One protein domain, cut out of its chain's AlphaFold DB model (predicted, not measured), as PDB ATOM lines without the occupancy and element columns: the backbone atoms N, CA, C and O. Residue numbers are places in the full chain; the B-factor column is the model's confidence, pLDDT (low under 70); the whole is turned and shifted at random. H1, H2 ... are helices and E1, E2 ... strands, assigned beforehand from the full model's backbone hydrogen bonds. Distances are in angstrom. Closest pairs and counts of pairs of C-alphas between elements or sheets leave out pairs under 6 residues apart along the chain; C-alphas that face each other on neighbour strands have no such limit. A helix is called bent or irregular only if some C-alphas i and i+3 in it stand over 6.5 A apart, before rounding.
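AT A GLANCE: This is residues 22 to 139 of the 143 residues of an uncharacterized protein of Glossina brevipalpis (UniProt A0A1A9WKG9). One strongly twisted sheet folds back on itself at the bent strand E10, bringing E1 and E4 partly over E5 and E8, with the ring left open between E4 and E8. The antiparallel pair E6 and E7 runs out of this body as a long arm, with the short helix H1 near its tip, where residues 83 to 88 stand free. The printed part has 118 residues with eleven named strands and one named helix, H1, which comes between E6 and E7 along the chain; the class is mostly strand, and the neighbour pairs of the branched sheet are antiparallel. It is only just compact, close to loose, with a radius of gyration of the C-alphas of 16.1 A; it spans 52 by 34 by 21 A, only just elongated.

HOW THE PARTS SIT: E10, residues 120 to 129, bends by 88 degrees at residue 123. On one side of it lies E6, residues 70 to 79, with N 73 and O 126 at 2.8 A; on the other side lie E9, residues 114 to 117, with N 117 and O 120 at 2.9 A, and E11, residues 132 to 139, with N 127 and O 134 at 2.8 A. E8, residues 105 to 111, begins a meander, E8 E9 E10 E11, each strand the antiparallel neighbour of the one before. The hairpin of E8 and E9 has N 116 and O 109 at 2.8 A. E5, residues 60 to 64, is antiparallel to E8, with N 63 and O 106 at 2.8 A. E2, residues 34 to 39, is antiparallel to E5 at 160 degrees, with N 36 and O 62 at 2.8 A. E2 forms a hairpin with the edge strand E3, residues 42 to 45, with N 37 and O 44 at 2.8 A. E1, residues 22 to 24, has E11 on one side, with N 24 and O 137 at 3.0 A, and the edge strand E4, residues 52 to 56, on the other, with N 23 and O 53 at 2.9 A. The closest C-alphas of E4 and E8, Leu 55 and Cys 110, are 6.3 A apart. The edge strand E7, residues 94 to 101, is antiparallel to E6 at 161 degrees, with N 74 and O 99 at 2.9 A. H1, residues 87 to 91, is not on the sheet; every O i to N i+4 pair in it is within hydrogen-bond range.

IN THESE COORDINATES: E1 begins at C-alpha 22, (277.866, 342.841, 208.952), and E11, 22.3 A long, ends at C-alpha 139, (281.974, 345.626, 210.631). E6 measures 28.6 A, E10 22.2 A and E7 21.7 A. H1 begins at C-alpha 87, (311.523, 339.155, 213.096).

THE WHOLE: The C-alphas farthest apart, Arg 42 and Trp 85, are 53.0 A apart. The printed part has no cut and no long link. The mean pLDDT of the printed part is 81.4; residues 47 to 50, 68 to 69 and 139 are under 70.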
ATOM      1  N   TYR A  22     278.528 341.546 209.098       82.25
ATOM      2  CA  TYR A  22     277.866 342.841 208.952       82.25
ATOM      3  C   TYR A  22     278.430 343.608 207.763       82.25
ATOM      4  O   TYR A  22     279.620 343.926 207.694       82.25
ATOM      5  N   LEU A  23     277.537 343.941 206.837       81.25
ATOM      6  CA  LEU A  23     277.828 344.759 205.671       81.25
ATOM      7  C   LEU A  23     277.225 346.152 205.876       81.25
ATOM      8  O   LEU A  23     276.006 346.297 205.974       81.25
ATOM      9  N   GLN A  24     278.062 347.185 205.943       83.88
ATOM     10  CA  GLN A  24     277.601 348.572 206.003       83.88
ATOM     11  C   GLN A  24     277.388 349.107 204.579       83.88
ATOM     12  O   GLN A  24     278.347 349.349 203.846       83.88
ATOM     13  N   ILE A  25     276.130 349.320 204.199       80.75
ATOM     14  CA  ILE A  25     275.723 349.851 202.894       80.75
ATOM     15  C   ILE A  25     275.881 351.388 202.891       80.75
ATOM     16  O   ILE A  25     275.635 352.036 203.919       80.75
ATOM     17  N   PRO A  26     276.312 351.997 201.766       75.56
ATOM     18  CA  PRO A  26     276.381 353.452 201.620       75.56
ATOM     19  C   PRO A  26     275.007 354.119 201.788       75.56
ATOM     20  O   PRO A  26     273.984 353.564 201.402       75.56
ATOM     21  N   ARG A  27     274.987 355.341 202.338       72.81
ATOM     22  CA  ARG A  27     273.746 356.088 202.634       72.81
ATOM     23  C   ARG A  27     273.116 356.811 201.440       72.81
ATOM     24  O   ARG A  27     271.980 357.247 201.550       72.81
ATOM     25  N   ASN A  28     273.849 357.032 200.352       74.62
ATOM     26  CA  ASN A  28     273.330 357.815 199.229       74.62
ATOM     27  C   ASN A  28     272.496 356.922 198.303       74.62
ATOM     28  O   ASN A  28     273.051 356.106 197.573       74.62
ATOM     29  N   GLU A  29     271.180 357.101 198.338       70.88
ATOM     30  CA  GLU A  29     270.213 356.249 197.638       70.88
ATOM     31  C   GLU A  29     270.169 356.475 196.120       70.88
ATOM     32  O   GLU A  29     269.870 355.546 195.379       70.88
ATOM     33  N   GLU A  30     270.500 357.675 195.634       72.06
ATOM     34  CA  GLU A  30     270.295 358.049 194.224       72.06
ATOM     35  C   GLU A  30     271.238 357.297 193.267       72.06
ATOM     36  O   GLU A  30     270.899 357.036 192.114       72.06
ATOM     37  N   TYR A  31     272.418 356.903 193.758       73.19
ATOM     38  CA  TYR A  31     273.460 356.249 192.957       73.19
ATOM     39  C   TYR A  31     274.059 355.002 193.632       73.19
ATOM     40  O   TYR A  31     275.114 354.521 193.200       73.19
ATOM     41  N   ALA A  32     273.428 354.490 194.695       78.62
ATOM     42  CA  ALA A  32     273.880 353.281 195.379       78.62
ATOM     43  C   ALA A  32     273.724 352.025 194.496       78.62
ATOM     44  O   ALA A  32     272.839 351.965 193.641       78.62
ATOM     45  N   PRO A  33     274.555 350.990 194.716       82.12
ATOM     46  CA  PRO A  33     274.288 349.668 194.166       82.12
ATOM     47  C   PRO A  33     272.954 349.122 194.696       82.12
ATOM     48  O   PRO A  33     272.621 349.314 195.868       82.12
ATOM     49  N   GLU A  34     272.241 348.381 193.854       86.75
ATOM     50  CA  GLU A  34     271.101 347.567 194.265       86.75
ATOM     51  C   GLU A  34     271.604 346.288 194.939       86.75
ATOM     52  O   GLU A  34     272.535 345.648 194.447       86.75
ATOM     53  N   TRP A  35     270.986 345.907 196.058       86.62
ATOM     54  CA  TRP A  35     271.394 344.745 196.845       86.62
ATOM     55  C   TRP A  35     270.287 343.704 196.930       86.62
ATOM     56  O   TRP A  35     269.128 344.017 197.208       86.62
ATOM     57  N   GLU A  36     270.662 342.442 196.767       90.31
ATOM     58  CA  GLU A  36     269.787 341.291 196.946       90.31
ATOM     59  C   GLU A  36     270.437 340.286 197.889       90.31
ATOM     60  O   GLU A  36     271.618 339.974 197.776       90.31
ATOM     61  N   LYS A  37     269.663 339.745 198.821       89.06
ATOM     62  CA  LYS A  37     270.092 338.720 199.765       89.06
ATOM     63  C   LYS A  37     269.437 337.393 199.410       89.06
ATOM     64  O   LYS A  37     268.230 337.336 199.172       89.06
ATOM     65  N   ARG A  38     270.215 336.315 199.398       89.25
ATOM     66  CA  ARG A  38     269.711 334.957 199.213       89.25
ATOM     67  C   ARG A  38     269.419 334.322 200.563       89.25
ATOM     68  O   ARG A  38     270.325 334.152 201.371       89.25
ATOM     69  N   VAL A  39     268.168 333.914 200.756       82.50
ATOM     70  CA  VAL A  39     267.721 333.132 201.917       82.50
ATOM     71  C   VAL A  39     267.161 331.812 201.391       82.50
ATOM     72  O   VAL A  39     266.167 331.781 200.656       82.50
ATOM     73  N   GLY A  40     267.853 330.709 201.687       83.19
ATOM     74  CA  GLY A  40     267.597 329.415 201.052       83.19
ATOM     75  C   GLY A  40     267.764 329.481 199.526       83.19
ATOM     76  O   GLY A  40     268.834 329.803 199.009       83.19
ATOM     77  N   ASN A  41     266.692 329.201 198.780       86.94
ATOM     78  CA  ASN A  41     266.695 329.220 197.308       86.94
ATOM     79  C   ASN A  41     266.065 330.473 196.684       86.94
ATOM     80  O   ASN A  41     265.856 330.501 195.473       86.94
ATOM     81  N   ARG A  42     265.752 331.501 197.476       88.50
ATOM     82  CA  ARG A  42     265.087 332.718 196.989       88.50
ATOM     83  C   ARG A  42     265.956 333.949 197.211       88.50
ATOM     84  O   ARG A  42     266.641 334.047 198.226       88.50
ATOM     85  N   TRP A  43     265.890 334.875 196.259       90.81
ATOM     86  CA  TRP A  43     266.509 336.195 196.343       90.81
ATOM     87  C   TRP A  43     265.484 337.218 196.819       90.81
ATOM     88  O   TRP A  43     264.353 337.247 196.336       90.81
ATOM     89  N   PHE A  44     265.891 338.048 197.772       88.62
ATOM     90  CA  PHE A  44     265.092 339.118 198.347       88.62
ATOM     91  C   PHE A  44     265.837 340.434 198.181       88.62
ATOM     92  O   PHE A  44     267.009 340.529 198.541       88.62
ATOM     93  N   LYS A  45     265.157 341.461 197.671       88.50
ATOM     94  CA  LYS A  45     265.724 342.811 197.618       88.50
ATOM     95  C   LYS A  45     265.968 343.321 199.034       88.50
ATOM     96  O   LYS A  45     265.089 343.205 199.889       88.50
ATOM     97  N   VAL A  46     267.150 343.876 199.274       84.31
ATOM     98  CA  VAL A  46     267.495 344.507 200.548       84.31
ATOM     99  C   VAL A  46     266.948 345.934 200.518       84.31
ATOM    100  O   VAL A  46     267.411 346.737 199.707       84.31
ATOM    101  N   PRO A  47     265.950 346.275 201.353       68.56
ATOM    102  CA  PRO A  47     265.442 347.638 201.402       68.56
ATOM    103  C   PRO A  47     266.530 348.575 201.948       68.56
ATOM    104  O   PRO A  47     267.137 348.285 202.976       68.56
ATOM    105  N   HIS A  48     266.735 349.725 201.299       65.25
ATOM    106  CA  HIS A  48     267.748 350.734 201.667       65.25
ATOM    107  C   HIS A  48     267.569 351.350 203.072       65.25
ATOM    108  O   HIS A  48     268.421 352.105 203.531       65.25
ATOM    109  N   ILE A  49     266.490 350.997 203.780       58.25
ATOM    110  CA  ILE A  49     266.115 351.535 205.094       58.25
ATOM    111  C   ILE A  49     267.158 351.186 206.171       58.25
ATOM    112  O   ILE A  49     267.319 351.943 207.130       58.25
ATOM    113  N   SER A  50     267.902 350.080 206.025       64.94
ATOM    114  CA  SER A  50     268.993 349.744 206.942       64.94
ATOM    115  C   SER A  50     270.359 349.994 206.305       64.94
ATOM    116  O   SER A  50     270.781 349.363 205.341       64.94
ATOM    117  N   ASN A  51     271.113 350.904 206.913       72.62
ATOM    118  CA  ASN A  51     272.508 351.158 206.568       72.62
ATOM    119  C   ASN A  51     273.420 349.955 206.895       72.62
ATOM    120  O   ASN A  51     274.552 349.902 206.426       72.62
ATOM    121  N   ARG A  52     272.950 349.000 207.706       79.50
ATOM    122  CA  ARG A  52     273.633 347.746 208.042       79.50
ATOM    123  C   ARG A  52     272.799 346.558 207.585       79.50
ATOM    124  O   ARG A  52     271.597 346.514 207.841       79.50
ATOM    125  N   LEU A  53     273.454 345.594 206.955       82.88
ATOM    126  CA  LEU A  53     272.887 344.307 206.582       82.88
ATOM    127  C   LEU A  53     273.601 343.204 207.361       82.88
ATOM    128  O   LEU A  53     274.811 343.028 207.223       82.88
ATOM    129  N   THR A  54     272.839 342.462 208.161       85.56
ATOM    130  CA  THR A  54     273.322 341.276 208.873       85.56
ATOM    131  C   THR A  54     273.101 340.033 208.015       85.56
ATOM    132  O   THR A  54     271.994 339.779 207.517       85.56
ATOM    133  N   LEU A  55     274.169 339.265 207.835       84.94
ATOM    134  CA  LEU A  55     274.192 337.998 207.115       84.94
ATOM    135  C   LEU A  55     274.526 336.887 208.100       84.94
ATOM    136  O   LEU A  55     275.461 337.031 208.877       84.94
ATOM    137  N   GLN A  56     273.767 335.805 208.068       85.62
ATOM    138  CA  GLN A  56     274.047 334.571 208.784       85.62
ATOM    139  C   GLN A  56     275.036 333.716 207.991       85.62
ATOM    140  O   GLN A  56     275.202 333.885 206.780       85.62
ATOM    141  N   GLU A  57     275.663 332.773 208.682       84.69
ATOM    142  CA  GLU A  57     276.510 331.749 208.079       84.69
ATOM    143  C   GLU A  57     275.847 331.081 206.858       84.69
ATOM    144  O   GLU A  57     274.714 330.597 206.927       84.69
ATOM    145  N   GLY A  58     276.559 331.055 205.731       83.25
ATOM    146  CA  GLY A  58     276.101 330.487 204.462       83.25
ATOM    147  C   GLY A  58     275.170 331.390 203.643       83.25
ATOM    148  O   GLY A  58     274.806 331.031 202.520       83.25
ATOM    149  N   GLU A  59     274.775 332.562 204.151       87.06
ATOM    150  CA  GLU A  59     273.996 333.517 203.366       87.06
ATOM    151  C   GLU A  59     274.865 334.253 202.343       87.06
ATOM    152  O   GLU A  59     276.029 334.597 202.573       87.06
ATOM    153  N   ILE A  60     274.248 334.529 201.195       89.38
ATOM    154  CA  ILE A  60     274.889 335.186 200.062       89.38
ATOM    155  C   ILE A  60     274.191 336.517 199.816       89.38
ATOM    156  O   ILE A  60     272.962 336.588 199.792       89.38
ATOM    157  N   VAL A  61     274.968 337.569 199.585       88.94
ATOM    158  CA  VAL A  61     274.463 338.869 199.148       88.94
ATOM    159  C   VAL A  61     275.060 339.232 197.793       88.94
ATOM    160  O   VAL A  61     276.256 339.078 197.557       88.94
ATOM    161  N   ASN A  62     274.209 339.718 196.900       88.75
ATOM    162  CA  ASN A  62     274.563 340.203 195.581       88.75
ATOM    163  C   ASN A  62     274.391 341.718 195.519       88.75
ATOM    164  O   ASN A  62     273.326 342.232 195.844       88.75
ATOM    165  N   GLY A  63     275.426 342.414 195.066       85.69
ATOM    166  CA  GLY A  63     275.383 343.815 194.676       85.69
ATOM    167  C   GLY A  63     275.371 343.959 193.157       85.69
ATOM    168  O   GLY A  63     276.140 343.295 192.454       85.69
ATOM    169  N   TYR A  64     274.525 344.850 192.655       82.19
ATOM    170  CA  TYR A  64     274.406 345.192 191.244       82.19
ATOM    171  C   TYR A  64     274.452 346.712 191.064       82.19
ATOM    172  O   TYR A  64     273.609 347.438 191.579       82.19
ATOM    173  N   CYS A  65     275.419 347.219 190.296       81.50
ATOM    174  CA  CYS A  65     275.357 348.605 189.821       81.50
ATOM    175  C   CYS A  65     274.530 348.639 188.525       81.50
ATOM    176  O   CYS A  65     274.876 347.895 187.616       81.50
ATOM    177  N   PRO A  66     273.542 349.524 188.332       75.69
ATOM    178  CA  PRO A  66     272.802 349.640 187.063       75.69
ATOM    179  C   PRO A  66     273.523 350.434 185.947       75.69
ATOM    180  O   PRO A  66     273.030 350.541 184.827       75.69
ATOM    181  N   THR A  67     274.732 350.950 186.176       75.62
ATOM    182  CA  THR A  67     275.377 352.000 185.347       75.62
ATOM    183  C   THR A  67     276.318 351.452 184.253       75.62
ATOM    184  O   THR A  67     276.417 350.246 184.084       75.62
ATOM    185  N   LYS A  68     277.024 352.272 183.454       68.88
ATOM    186  CA  LYS A  68     278.063 351.778 182.504       68.88
ATOM    187  C   LYS A  68     279.487 351.792 183.078       68.88
ATOM    188  O   LYS A  68     280.325 351.016 182.628       68.88
ATOM    189  N   HIS A  69     279.744 352.628 184.083       68.69
ATOM    190  CA  HIS A  69     281.016 352.702 184.804       68.69
ATOM    191  C   HIS A  69     280.893 351.878 186.082       68.69
ATOM    192  O   HIS A  69     280.184 352.281 187.006       68.69
ATOM    193  N   ARG A  70     281.507 350.691 186.078       76.25
ATOM    194  CA  ARG A  70     281.437 349.725 187.176       76.25
ATOM    195  C   ARG A  70     282.829 349.212 187.497       76.25
ATOM    196  O   ARG A  70     283.518 348.714 186.609       76.25
ATOM    197  N   GLY A  71     283.217 349.325 188.755       82.12
ATOM    198  CA  GLY A  71     284.494 348.843 189.259       82.12
ATOM    199  C   GLY A  71     284.354 348.433 190.712       82.12
ATOM    200  O   GLY A  71     283.480 348.923 191.424       82.12
ATOM    201  N   ILE A  72     285.201 347.509 191.143       82.56
ATOM    202  CA  ILE A  72     285.264 347.051 192.524       82.56
ATOM    203  C   ILE A  72     286.705 347.126 192.952       82.56
ATOM    204  O   ILE A  72     287.584 346.523 192.333       82.56
ATOM    205  N   THR A  73     286.916 347.808 194.058       85.50
ATOM    206  CA  THR A  73     288.160 347.797 194.799       85.50
ATOM    207  C   THR A  73     287.941 346.952 196.041       85.50
ATOM    208  O   THR A  73     286.928 347.090 196.708       85.50
ATOM    209  N   TYR A  74     288.844 346.047 196.386       85.12
ATOM    210  CA  TYR A  74     288.716 345.307 197.640       85.12
ATOM    211  C   TYR A  74     290.075 345.019 198.253       85.12
ATOM    212  O   TYR A  74     291.053 344.771 197.542       85.12
ATOM    213  N   THR A  75     290.117 345.029 199.582       85.50
ATOM    214  CA  THR A  75     291.324 344.772 200.361       85.50
ATOM    215  C   THR A  75     291.208 343.435 201.072       85.50
ATOM    216  O   THR A  75     290.243 343.173 201.794       85.50
ATOM    217  N   PHE A  76     292.214 342.587 200.886       84.69
ATOM    218  CA  PHE A  76     292.307 341.274 201.521       84.69
ATOM    219  C   PHE A  76     293.703 341.064 202.106       84.69
ATOM    220  O   PHE A  76     294.686 341.651 201.642       84.69
ATOM    221  N   GLU A  77     293.797 340.210 203.121       85.75
ATOM    222  CA  GLU A  77     295.083 339.793 203.672       85.75
ATOM    223  C   GLU A  77     295.677 338.666 202.831       85.75
ATOM    224  O   GLU A  77     295.022 337.669 202.519       85.75
ATOM    225  N   LYS A  78     296.950 338.807 202.477       82.94
ATOM    226  CA  LYS A  78     297.711 337.787 201.766       82.94
ATOM    227  C   LYS A  78     298.962 337.441 202.550       82.94
ATOM    228  O   LYS A  78     299.615 338.324 203.105       82.94
ATOM    229  N   LYS A  79     299.325 336.158 202.542       82.56
ATOM    230  CA  LYS A  79     300.624 335.716 203.054       82.56
ATOM    231  C   LYS A  79     301.740 336.370 202.241       82.56
ATOM    232  O   LYS A  79     301.724 336.308 201.010       82.56
ATOM    233  N   THR A  80     302.693 336.987 202.927       84.19
ATOM    234  CA  THR A  80     303.885 337.573 202.311       84.19
ATOM    235  C   THR A  80     305.114 336.746 202.659       84.19
ATOM    236  O   THR A  80     305.169 336.106 203.706       84.19
ATOM    237  N   LYS A  81     306.108 336.743 201.767       84.69
ATOM    238  CA  LYS A  81     307.413 336.153 202.066       84.69
ATOM    239  C   LYS A  81     308.237 337.190 202.822       84.69
ATOM    240  O   LYS A  81     308.418 338.298 202.323       84.69
ATOM    241  N   CYS A  82     308.706 336.823 204.004       85.69
ATOM    242  CA  CYS A  82     309.557 337.657 204.842       85.69
ATOM    243  C   CYS A  82     311.024 337.238 204.688       85.69
ATOM    244  O   CYS A  82     311.321 336.078 204.385       85.69
ATOM    245  N   SER A  83     311.941 338.182 204.887       87.81
ATOM    246  CA  SER A  83     313.368 337.876 205.007       87.81
ATOM    247  C   SER A  83     313.649 337.183 206.344       87.81
ATOM    248  O   SER A  83     312.957 337.422 207.333       87.81
ATOM    249  N   SER A  84     314.681 336.340 206.404       82.19
ATOM    250  CA  SER A  84     314.980 335.536 207.602       82.19
ATOM    251  C   SER A  84     315.318 336.372 208.842       82.19
ATOM    252  O   SER A  84     315.054 335.935 209.955       82.19
ATOM    253  N   TRP A  85     315.851 337.582 208.664       87.12
ATOM    254  CA  TRP A  85     316.182 338.515 209.750       87.12
ATOM    255  C   TRP A  85     315.043 339.471 210.132       87.12
ATOM    256  O   TRP A  85     315.165 340.199 211.114       87.12
ATOM    257  N   ASP A  86     313.935 339.494 209.388       83.50
ATOM    258  CA  ASP A  86     312.801 340.374 209.682       83.50
ATOM    259  C   ASP A  86     311.865 339.706 210.697       83.50
ATOM    260  O   ASP A  86     310.847 339.105 210.350       83.50
ATOM    261  N   VAL A  87     312.254 339.768 211.972       82.75
ATOM    262  CA  VAL A  87     311.523 339.155 213.096       82.75
ATOM    263  C   VAL A  87     310.076 339.654 213.163       82.75
ATOM    264  O   VAL A  87     309.173 338.868 213.438       82.75
ATOM    265  N   ASN A  88     309.840 340.934 212.855       81.69
ATOM    266  CA  ASN A  88     308.508 341.532 212.893       81.69
ATOM    267  C   ASN A  88     307.606 340.970 211.781       81.69
ATOM    268  O   ASN A  88     306.482 340.545 212.039       81.69
ATOM    269  N   CYS A  89     308.120 340.878 210.552       81.88
ATOM    270  CA  CYS A  89     307.397 340.244 209.449       81.88
ATOM    271  C   CYS A  89     307.180 338.744 209.705       81.88
ATOM    272  O   CYS A  89     306.090 338.231 209.472       81.88
ATOM    273  N   ASN A  90     308.185 338.035 210.227       82.62
ATOM    274  CA  ASN A  90     308.078 336.605 210.531       82.62
ATOM    275  C   ASN A  90     307.040 336.306 211.626       82.62
ATOM    276  O   ASN A  90     306.399 335.258 211.573       82.62
ATOM    277  N   ALA A  91     306.841 337.224 212.579       83.44
ATOM    278  CA  ALA A  91     305.818 337.096 213.614       83.44
ATOM    279  C   ALA A  91     304.389 337.184 213.046       83.44
ATOM    280  O   ALA A  91     303.501 336.466 213.502       83.44
ATOM    281  N   ASN A  92     304.161 338.022 212.029       81.38
ATOM    282  CA  ASN A  92     302.876 338.102 211.335       81.38
ATOM    283  C   ASN A  92     303.075 338.321 209.823       81.38
ATOM    284  O   ASN A  92     303.012 339.459 209.349       81.38
ATOM    285  N   PRO A  93     303.289 337.246 209.039       82.38
ATOM    286  CA  PRO A  93     303.656 337.335 207.628       82.38
ATOM    287  C   PRO A  93     302.428 337.591 206.744       82.38
ATOM    288  O   PRO A  93     302.150 336.859 205.790       82.38
ATOM    289  N   LYS A  94     301.665 338.636 207.061       83.62
ATOM    290  CA  LYS A  94     300.463 339.049 206.344       83.62
ATOM    291  C   LYS A  94     300.608 340.483 205.858       83.62
ATOM    292  O   LYS A  94     301.053 341.365 206.585       83.62
ATOM    293  N   ARG A  95     300.184 340.731 204.621       83.06
ATOM    294  CA  ARG A  95     300.107 342.069 204.033       83.06
ATOM    295  C   ARG A  95     298.715 342.298 203.463       83.06
ATOM    296  O   ARG A  95     298.159 341.411 202.815       83.06
ATOM    297  N   LYS A  96     298.174 343.499 203.673       84.06
ATOM    298  CA  LYS A  96     296.960 343.953 202.990       84.06
ATOM    299  C   LYS A  96     297.294 344.270 201.533       84.06
ATOM    300  O   LYS A  96     298.176 345.084 201.258       84.06
ATOM    301  N   GLU A  97     296.607 343.615 200.608       85.19
ATOM    302  CA  GLU A  97     296.650 343.929 199.180       85.19
ATOM    303  C   GLU A  97     295.295 344.487 198.752       85.19
ATOM    304  O   GLU A  97     294.255 343.906 199.062       85.19
ATOM    305  N   THR A  98     295.322 345.582 197.996       88.00
ATOM    306  CA  THR A  98     294.135 346.158 197.364       88.00
ATOM    307  C   THR A  98     294.099 345.746 195.898       88.00
ATOM    308  O   THR A  98     295.097 345.874 195.189       88.00
ATOM    309  N   LYS A  99     292.960 345.230 195.437       87.69
ATOM    310  CA  LYS A  99     292.742 344.844 194.039       87.69
ATOM    311  C   LYS A  99     291.592 345.623 193.437       87.69
ATOM    312  O   LYS A  99     290.546 345.721 194.062       87.69
ATOM    313  N   TYR A 100     291.794 346.084 192.206       87.50
ATOM    314  CA  TYR A 100     290.756 346.664 191.365       87.50
ATOM    315  C   TYR A 100     290.332 345.658 190.294       87.50
ATOM    316  O   TYR A 100     291.179 345.068 189.620       87.50
ATOM    317  N   VAL A 101     289.027 345.449 190.146       85.31
ATOM    318  CA  VAL A 101     288.439 344.576 189.128       85.31
ATOM    319  C   VAL A 101     287.191 345.219 188.538       85.31
ATOM    320  O   VAL A 101     286.435 345.889 189.232       85.31
ATOM    321  N   ILE A 102     286.957 344.981 187.251       84.62
ATOM    322  CA  ILE A 102     285.720 345.381 186.577       84.62
ATOM    323  C   ILE A 102     284.785 344.175 186.620       84.62
ATOM    324  O   ILE A 102     285.045 343.169 185.962       84.62
ATOM    325  N   ASP A 103     283.719 344.263 187.413       79.56
ATOM    326  CA  ASP A 103     282.675 343.242 187.483       79.56
ATOM    327  C   ASP A 103     281.300 343.916 187.589       79.56
ATOM    328  O   ASP A 103     281.162 344.994 188.170       79.56
ATOM    329  N   LYS A 104     280.286 343.309 186.967       70.69
ATOM    330  CA  LYS A 104     278.914 343.845 186.936       70.69
ATOM    331  C   LYS A 104     278.078 343.349 188.108       70.69
ATOM    332  O   LYS A 104     277.160 344.061 188.510       70.69
ATOM    333  N   ASN A 105     278.403 342.155 188.599       78.88
ATOM    334  CA  ASN A 105     277.670 341.447 189.633       78.88
ATOM    335  C   ASN A 105     278.644 341.086 190.744       78.88
ATOM    336  O   ASN A 105     279.710 340.523 190.497       78.88
ATOM    337  N   ILE A 106     278.274 341.418 191.969       82.50
ATOM    338  CA  ILE A 106     279.183 341.344 193.101       82.50
ATOM    339  C   ILE A 106     278.580 340.408 194.115       82.50
ATOM    340  O   ILE A 106     277.641 340.778 194.800       82.50
ATOM    341  N   THR A 107     279.113 339.200 194.201       87.88
ATOM    342  CA  THR A 107     278.587 338.181 195.104       87.88
ATOM    343  C   THR A 107     279.500 338.034 196.306       87.88
ATOM    344  O   THR A 107     280.672 337.682 196.153       87.88
ATOM    345  N   PHE A 108     278.951 338.274 197.491       87.81
ATOM    346  CA  PHE A 108     279.609 338.013 198.759       87.81
ATOM    347  C   PHE A 108     278.925 336.879 199.501       87.81
ATOM    348  O   PHE A 108     277.705 336.752 199.470       87.81
ATOM    349  N   GLU A 109     279.723 336.092 200.201       90.00
ATOM    350  CA  GLU A 109     279.267 334.986 201.033       90.00
ATOM    351  C   GLU A 109     279.727 335.232 202.466       90.00
ATOM    352  O   GLU A 109     280.882 335.604 202.684       90.00
ATOM    353  N   CYS A 110     278.833 335.046 203.434       87.50
ATOM    354  CA  CYS A 110     279.223 334.995 204.835       87.50
ATOM    355  C   CYS A 110     279.622 333.562 205.179       87.50
ATOM    356  O   CYS A 110     278.785 332.664 205.126       87.50
ATOM    357  N   ALA A 111     280.897 333.350 205.494       84.81
ATOM    358  CA  ALA A 111     281.408 332.040 205.865       84.81
ATOM    359  C   ALA A 111     282.429 332.159 206.998       84.81
ATOM    360  O   ALA A 111     283.412 332.895 206.884       84.81
ATOM    361  N   GLU A 112     282.209 331.402 208.065       82.75
ATOM    362  CA  GLU A 112     282.979 331.388 209.308       82.75
ATOM    363  C   GLU A 112     283.096 332.783 209.948       82.75
ATOM    364  O   GLU A 112     284.150 333.179 210.438       82.75
ATOM    365  N   GLY A 113     282.025 333.572 209.886       77.25
ATOM    366  CA  GLY A 113     281.947 334.926 210.454       77.25
ATOM    367  C   GLY A 113     282.651 335.974 209.601       77.25
ATOM    368  O   GLY A 113     282.768 337.134 209.990       77.25
ATOM    369  N   LEU A 114     283.129 335.572 208.423       81.56
ATOM    370  CA  LEU A 114     283.952 336.384 207.548       81.56
ATOM    371  C   LEU A 114     283.295 336.519 206.177       81.56
ATOM    372  O   LEU A 114     282.878 335.545 205.550       81.56
ATOM    373  N   LEU A 115     283.250 337.751 205.673       85.06
ATOM    374  CA  LEU A 115     282.749 338.035 204.332       85.06
ATOM    375  C   LEU A 115     283.792 337.646 203.278       85.06
ATOM    376  O   LEU A 115     284.941 338.100 203.311       85.06
ATOM    377  N   ARG A 116     283.381 336.804 202.325       87.56
ATOM    378  CA  ARG A 116     284.223 336.264 201.254       87.56
ATOM    379  C   ARG A 116     283.799 336.779 199.879       87.56
ATOM    380  O   ARG A 116     282.616 336.838 199.564       87.56
ATOM    381  N   TYR A 117     284.781 337.079 199.026       84.88
ATOM    382  CA  TYR A 117     284.604 337.322 197.585       84.88
ATOM    383  C   TYR A 117     285.624 336.515 196.792       84.88
ATOM    384  O   TYR A 117     286.827 336.632 197.035       84.88
ATOM    385  N   LYS A 118     285.158 335.693 195.840       81.69
ATOM    386  CA  LYS A 118     286.010 334.818 195.004       81.69
ATOM    387  C   LYS A 118     287.069 334.073 195.848       81.69
ATOM    388  O   LYS A 118     288.262 334.119 195.547       81.69
ATOM    389  N   SER A 119     286.614 333.464 196.948       79.75
ATOM    390  CA  SER A 119     287.413 332.699 197.927       79.75
ATOM    391  C   SER A 119     288.388 333.503 198.800       79.75
ATOM    392  O   SER A 119     289.243 332.917 199.461       79.75
ATOM    393  N   LYS A 120     288.291 334.837 198.827       84.00
ATOM    394  CA  LYS A 120     289.137 335.693 199.671       84.00
ATOM    395  C   LYS A 120     288.335 336.312 200.796       84.00
ATOM    396  O   LYS A 120     287.302 336.912 200.525       84.00
ATOM    397  N   ILE A 121     288.862 336.221 202.013       83.38
ATOM    398  CA  ILE A 121     288.358 336.961 203.169       83.38
ATOM    399  C   ILE A 121     288.656 338.444 202.958       83.38
ATOM    400  O   ILE A 121     289.789 338.828 202.650       83.38
ATOM    401  N   LEU A 122     287.622 339.258 203.088       81.94
ATOM    402  CA  LEU A 122     287.675 340.685 202.824       81.94
ATOM    403  C   LEU A 122     287.801 341.468 204.123       81.94
ATOM    404  O   LEU A 122     287.278 341.073 205.158       81.94
ATOM    405  N   SER A 123     288.486 342.605 204.031       77.19
ATOM    406  CA  SER A 123     288.592 343.587 205.118       77.19
ATOM    407  C   SER A 123     287.897 344.905 204.778       77.19
ATOM    408  O   SER A 123     287.339 345.556 205.652       77.19
ATOM    409  N   GLU A 124     287.880 345.282 203.499       79.44
ATOM    410  CA  GLU A 124     287.247 346.506 203.018       79.44
ATOM    411  C   GLU A 124     286.895 346.373 201.538       79.44
ATOM    412  O   GLU A 124     287.580 345.656 200.796       79.44
ATOM    413  N   ILE A 125     285.827 347.052 201.111       79.19
ATOM    414  CA  ILE A 125     285.331 347.001 199.738       79.19
ATOM    415  C   ILE A 125     284.933 348.411 199.293       79.19
ATOM    416  O   ILE A 125     284.204 349.114 199.980       79.19
ATOM    417  N   GLY A 126     285.403 348.826 198.125       81.12
ATOM    418  CA  GLY A 126     284.934 349.982 197.377       81.12
ATOM    419  C   GLY A 126     284.186 349.520 196.129       81.12
ATOM    420  O   GLY A 126     284.613 348.584 195.456       81.12
ATOM    421  N   ILE A 127     283.066 350.158 195.813       79.12
ATOM    422  CA  ILE A 127     282.291 349.913 194.599       79.12
ATOM    423  C   ILE A 127     282.115 351.238 193.877       79.12
ATOM    424  O   ILE A 127     281.542 352.180 194.413       79.12
ATOM    425  N   THR A 128     282.561 351.304 192.633       78.12
ATOM    426  CA  THR A 128     282.333 352.453 191.762       78.12
ATOM    427  C   THR A 128     281.090 352.178 190.929       78.12
ATOM    428  O   THR A 128     281.111 351.289 190.077       78.12
ATOM    429  N   CYS A 129     280.015 352.930 191.165       78.62
ATOM    430  CA  CYS A 129     278.847 352.953 190.286       78.62
ATOM    431  C   CYS A 129     278.746 354.361 189.674       78.62
ATOM    432  O   CYS A 129     278.515 355.332 190.387       78.62
ATOM    433  N   SER A 130     278.849 354.484 188.344       80.75
ATOM    434  CA  SER A 130     278.842 355.794 187.652       80.75
ATOM    435  C   SER A 130     280.102 356.630 187.961       80.75
ATOM    436  O   SER A 130     281.180 356.067 188.124       80.75
ATOM    437  N   SER A 131     279.984 357.961 188.005       73.75
ATOM    438  CA  SER A 131     281.025 358.920 188.403       73.75
ATOM    439  C   SER A 131     281.283 358.976 189.916       73.75
ATOM    440  O   SER A 131     282.034 359.838 190.365       73.75
ATOM    441  N   PHE A 132     280.652 358.098 190.704       74.44
ATOM    442  CA  PHE A 132     280.770 358.064 192.159       74.44
ATOM    443  C   PHE A 132     281.424 356.768 192.632       74.44
ATOM    444  O   PHE A 132     281.162 355.678 192.115       74.44
ATOM    445  N   GLU A 133     282.264 356.898 193.654       79.19
ATOM    446  CA  GLU A 133     282.864 355.778 194.365       79.19
ATOM    447  C   GLU A 133     282.211 355.637 195.741       79.19
ATOM    448  O   GLU A 133     282.167 356.578 196.534       79.19
ATOM    449  N   TRP A 134     281.696 354.444 196.016       77.19
ATOM    450  CA  TRP A 134     281.095 354.067 197.283       77.19
ATOM    451  C   TRP A 134     282.057 353.219 198.081       77.19
ATOM    452  O   TRP A 134     282.637 352.267 197.565       77.19
ATOM    453  N   LYS A 135     282.166 353.513 199.373       76.69
ATOM    454  CA  LYS A 135     282.941 352.705 200.301       76.69
ATOM    455  C   LYS A 135     282.007 351.900 201.191       76.69
ATOM    456  O   LYS A 135     281.097 352.451 201.807       76.69
ATOM    457  N   ILE A 136     282.244 350.599 201.236       75.62
ATOM    458  CA  ILE A 136     281.504 349.627 202.028       75.62
ATOM    459  C   ILE A 136     282.438 349.133 203.115       75.62
ATOM    460  O   ILE A 136     283.483 348.527 202.858       75.62
ATOM    461  N   SER A 137     282.043 349.415 204.347       71.62
ATOM    462  CA  SER A 137     282.775 348.965 205.518       71.62
ATOM    463  C   SER A 137     282.225 347.624 205.976       71.62
ATOM    464  O   SER A 137     281.015 347.438 206.124       71.62
ATOM    465  N   LEU A 138     283.136 346.695 206.218       72.31
ATOM    466  CA  LEU A 138     282.836 345.474 206.940       72.31
ATOM    467  C   LEU A 138     282.949 345.809 208.420       72.31
ATOM    468  O   LEU A 138     283.982 346.316 208.851       72.31
ATOM    469  N   GLN A 139     281.877 345.590 209.177       67.88
ATOM    470  CA  GLN A 139     281.974 345.626 210.631       67.88
ATOM    471  C   GLN A 139     282.087 344.191 211.120       67.88
ATOM    472  O   GLN A 139     281.200 343.369 210.894       67.88
TER     473      GLN A 139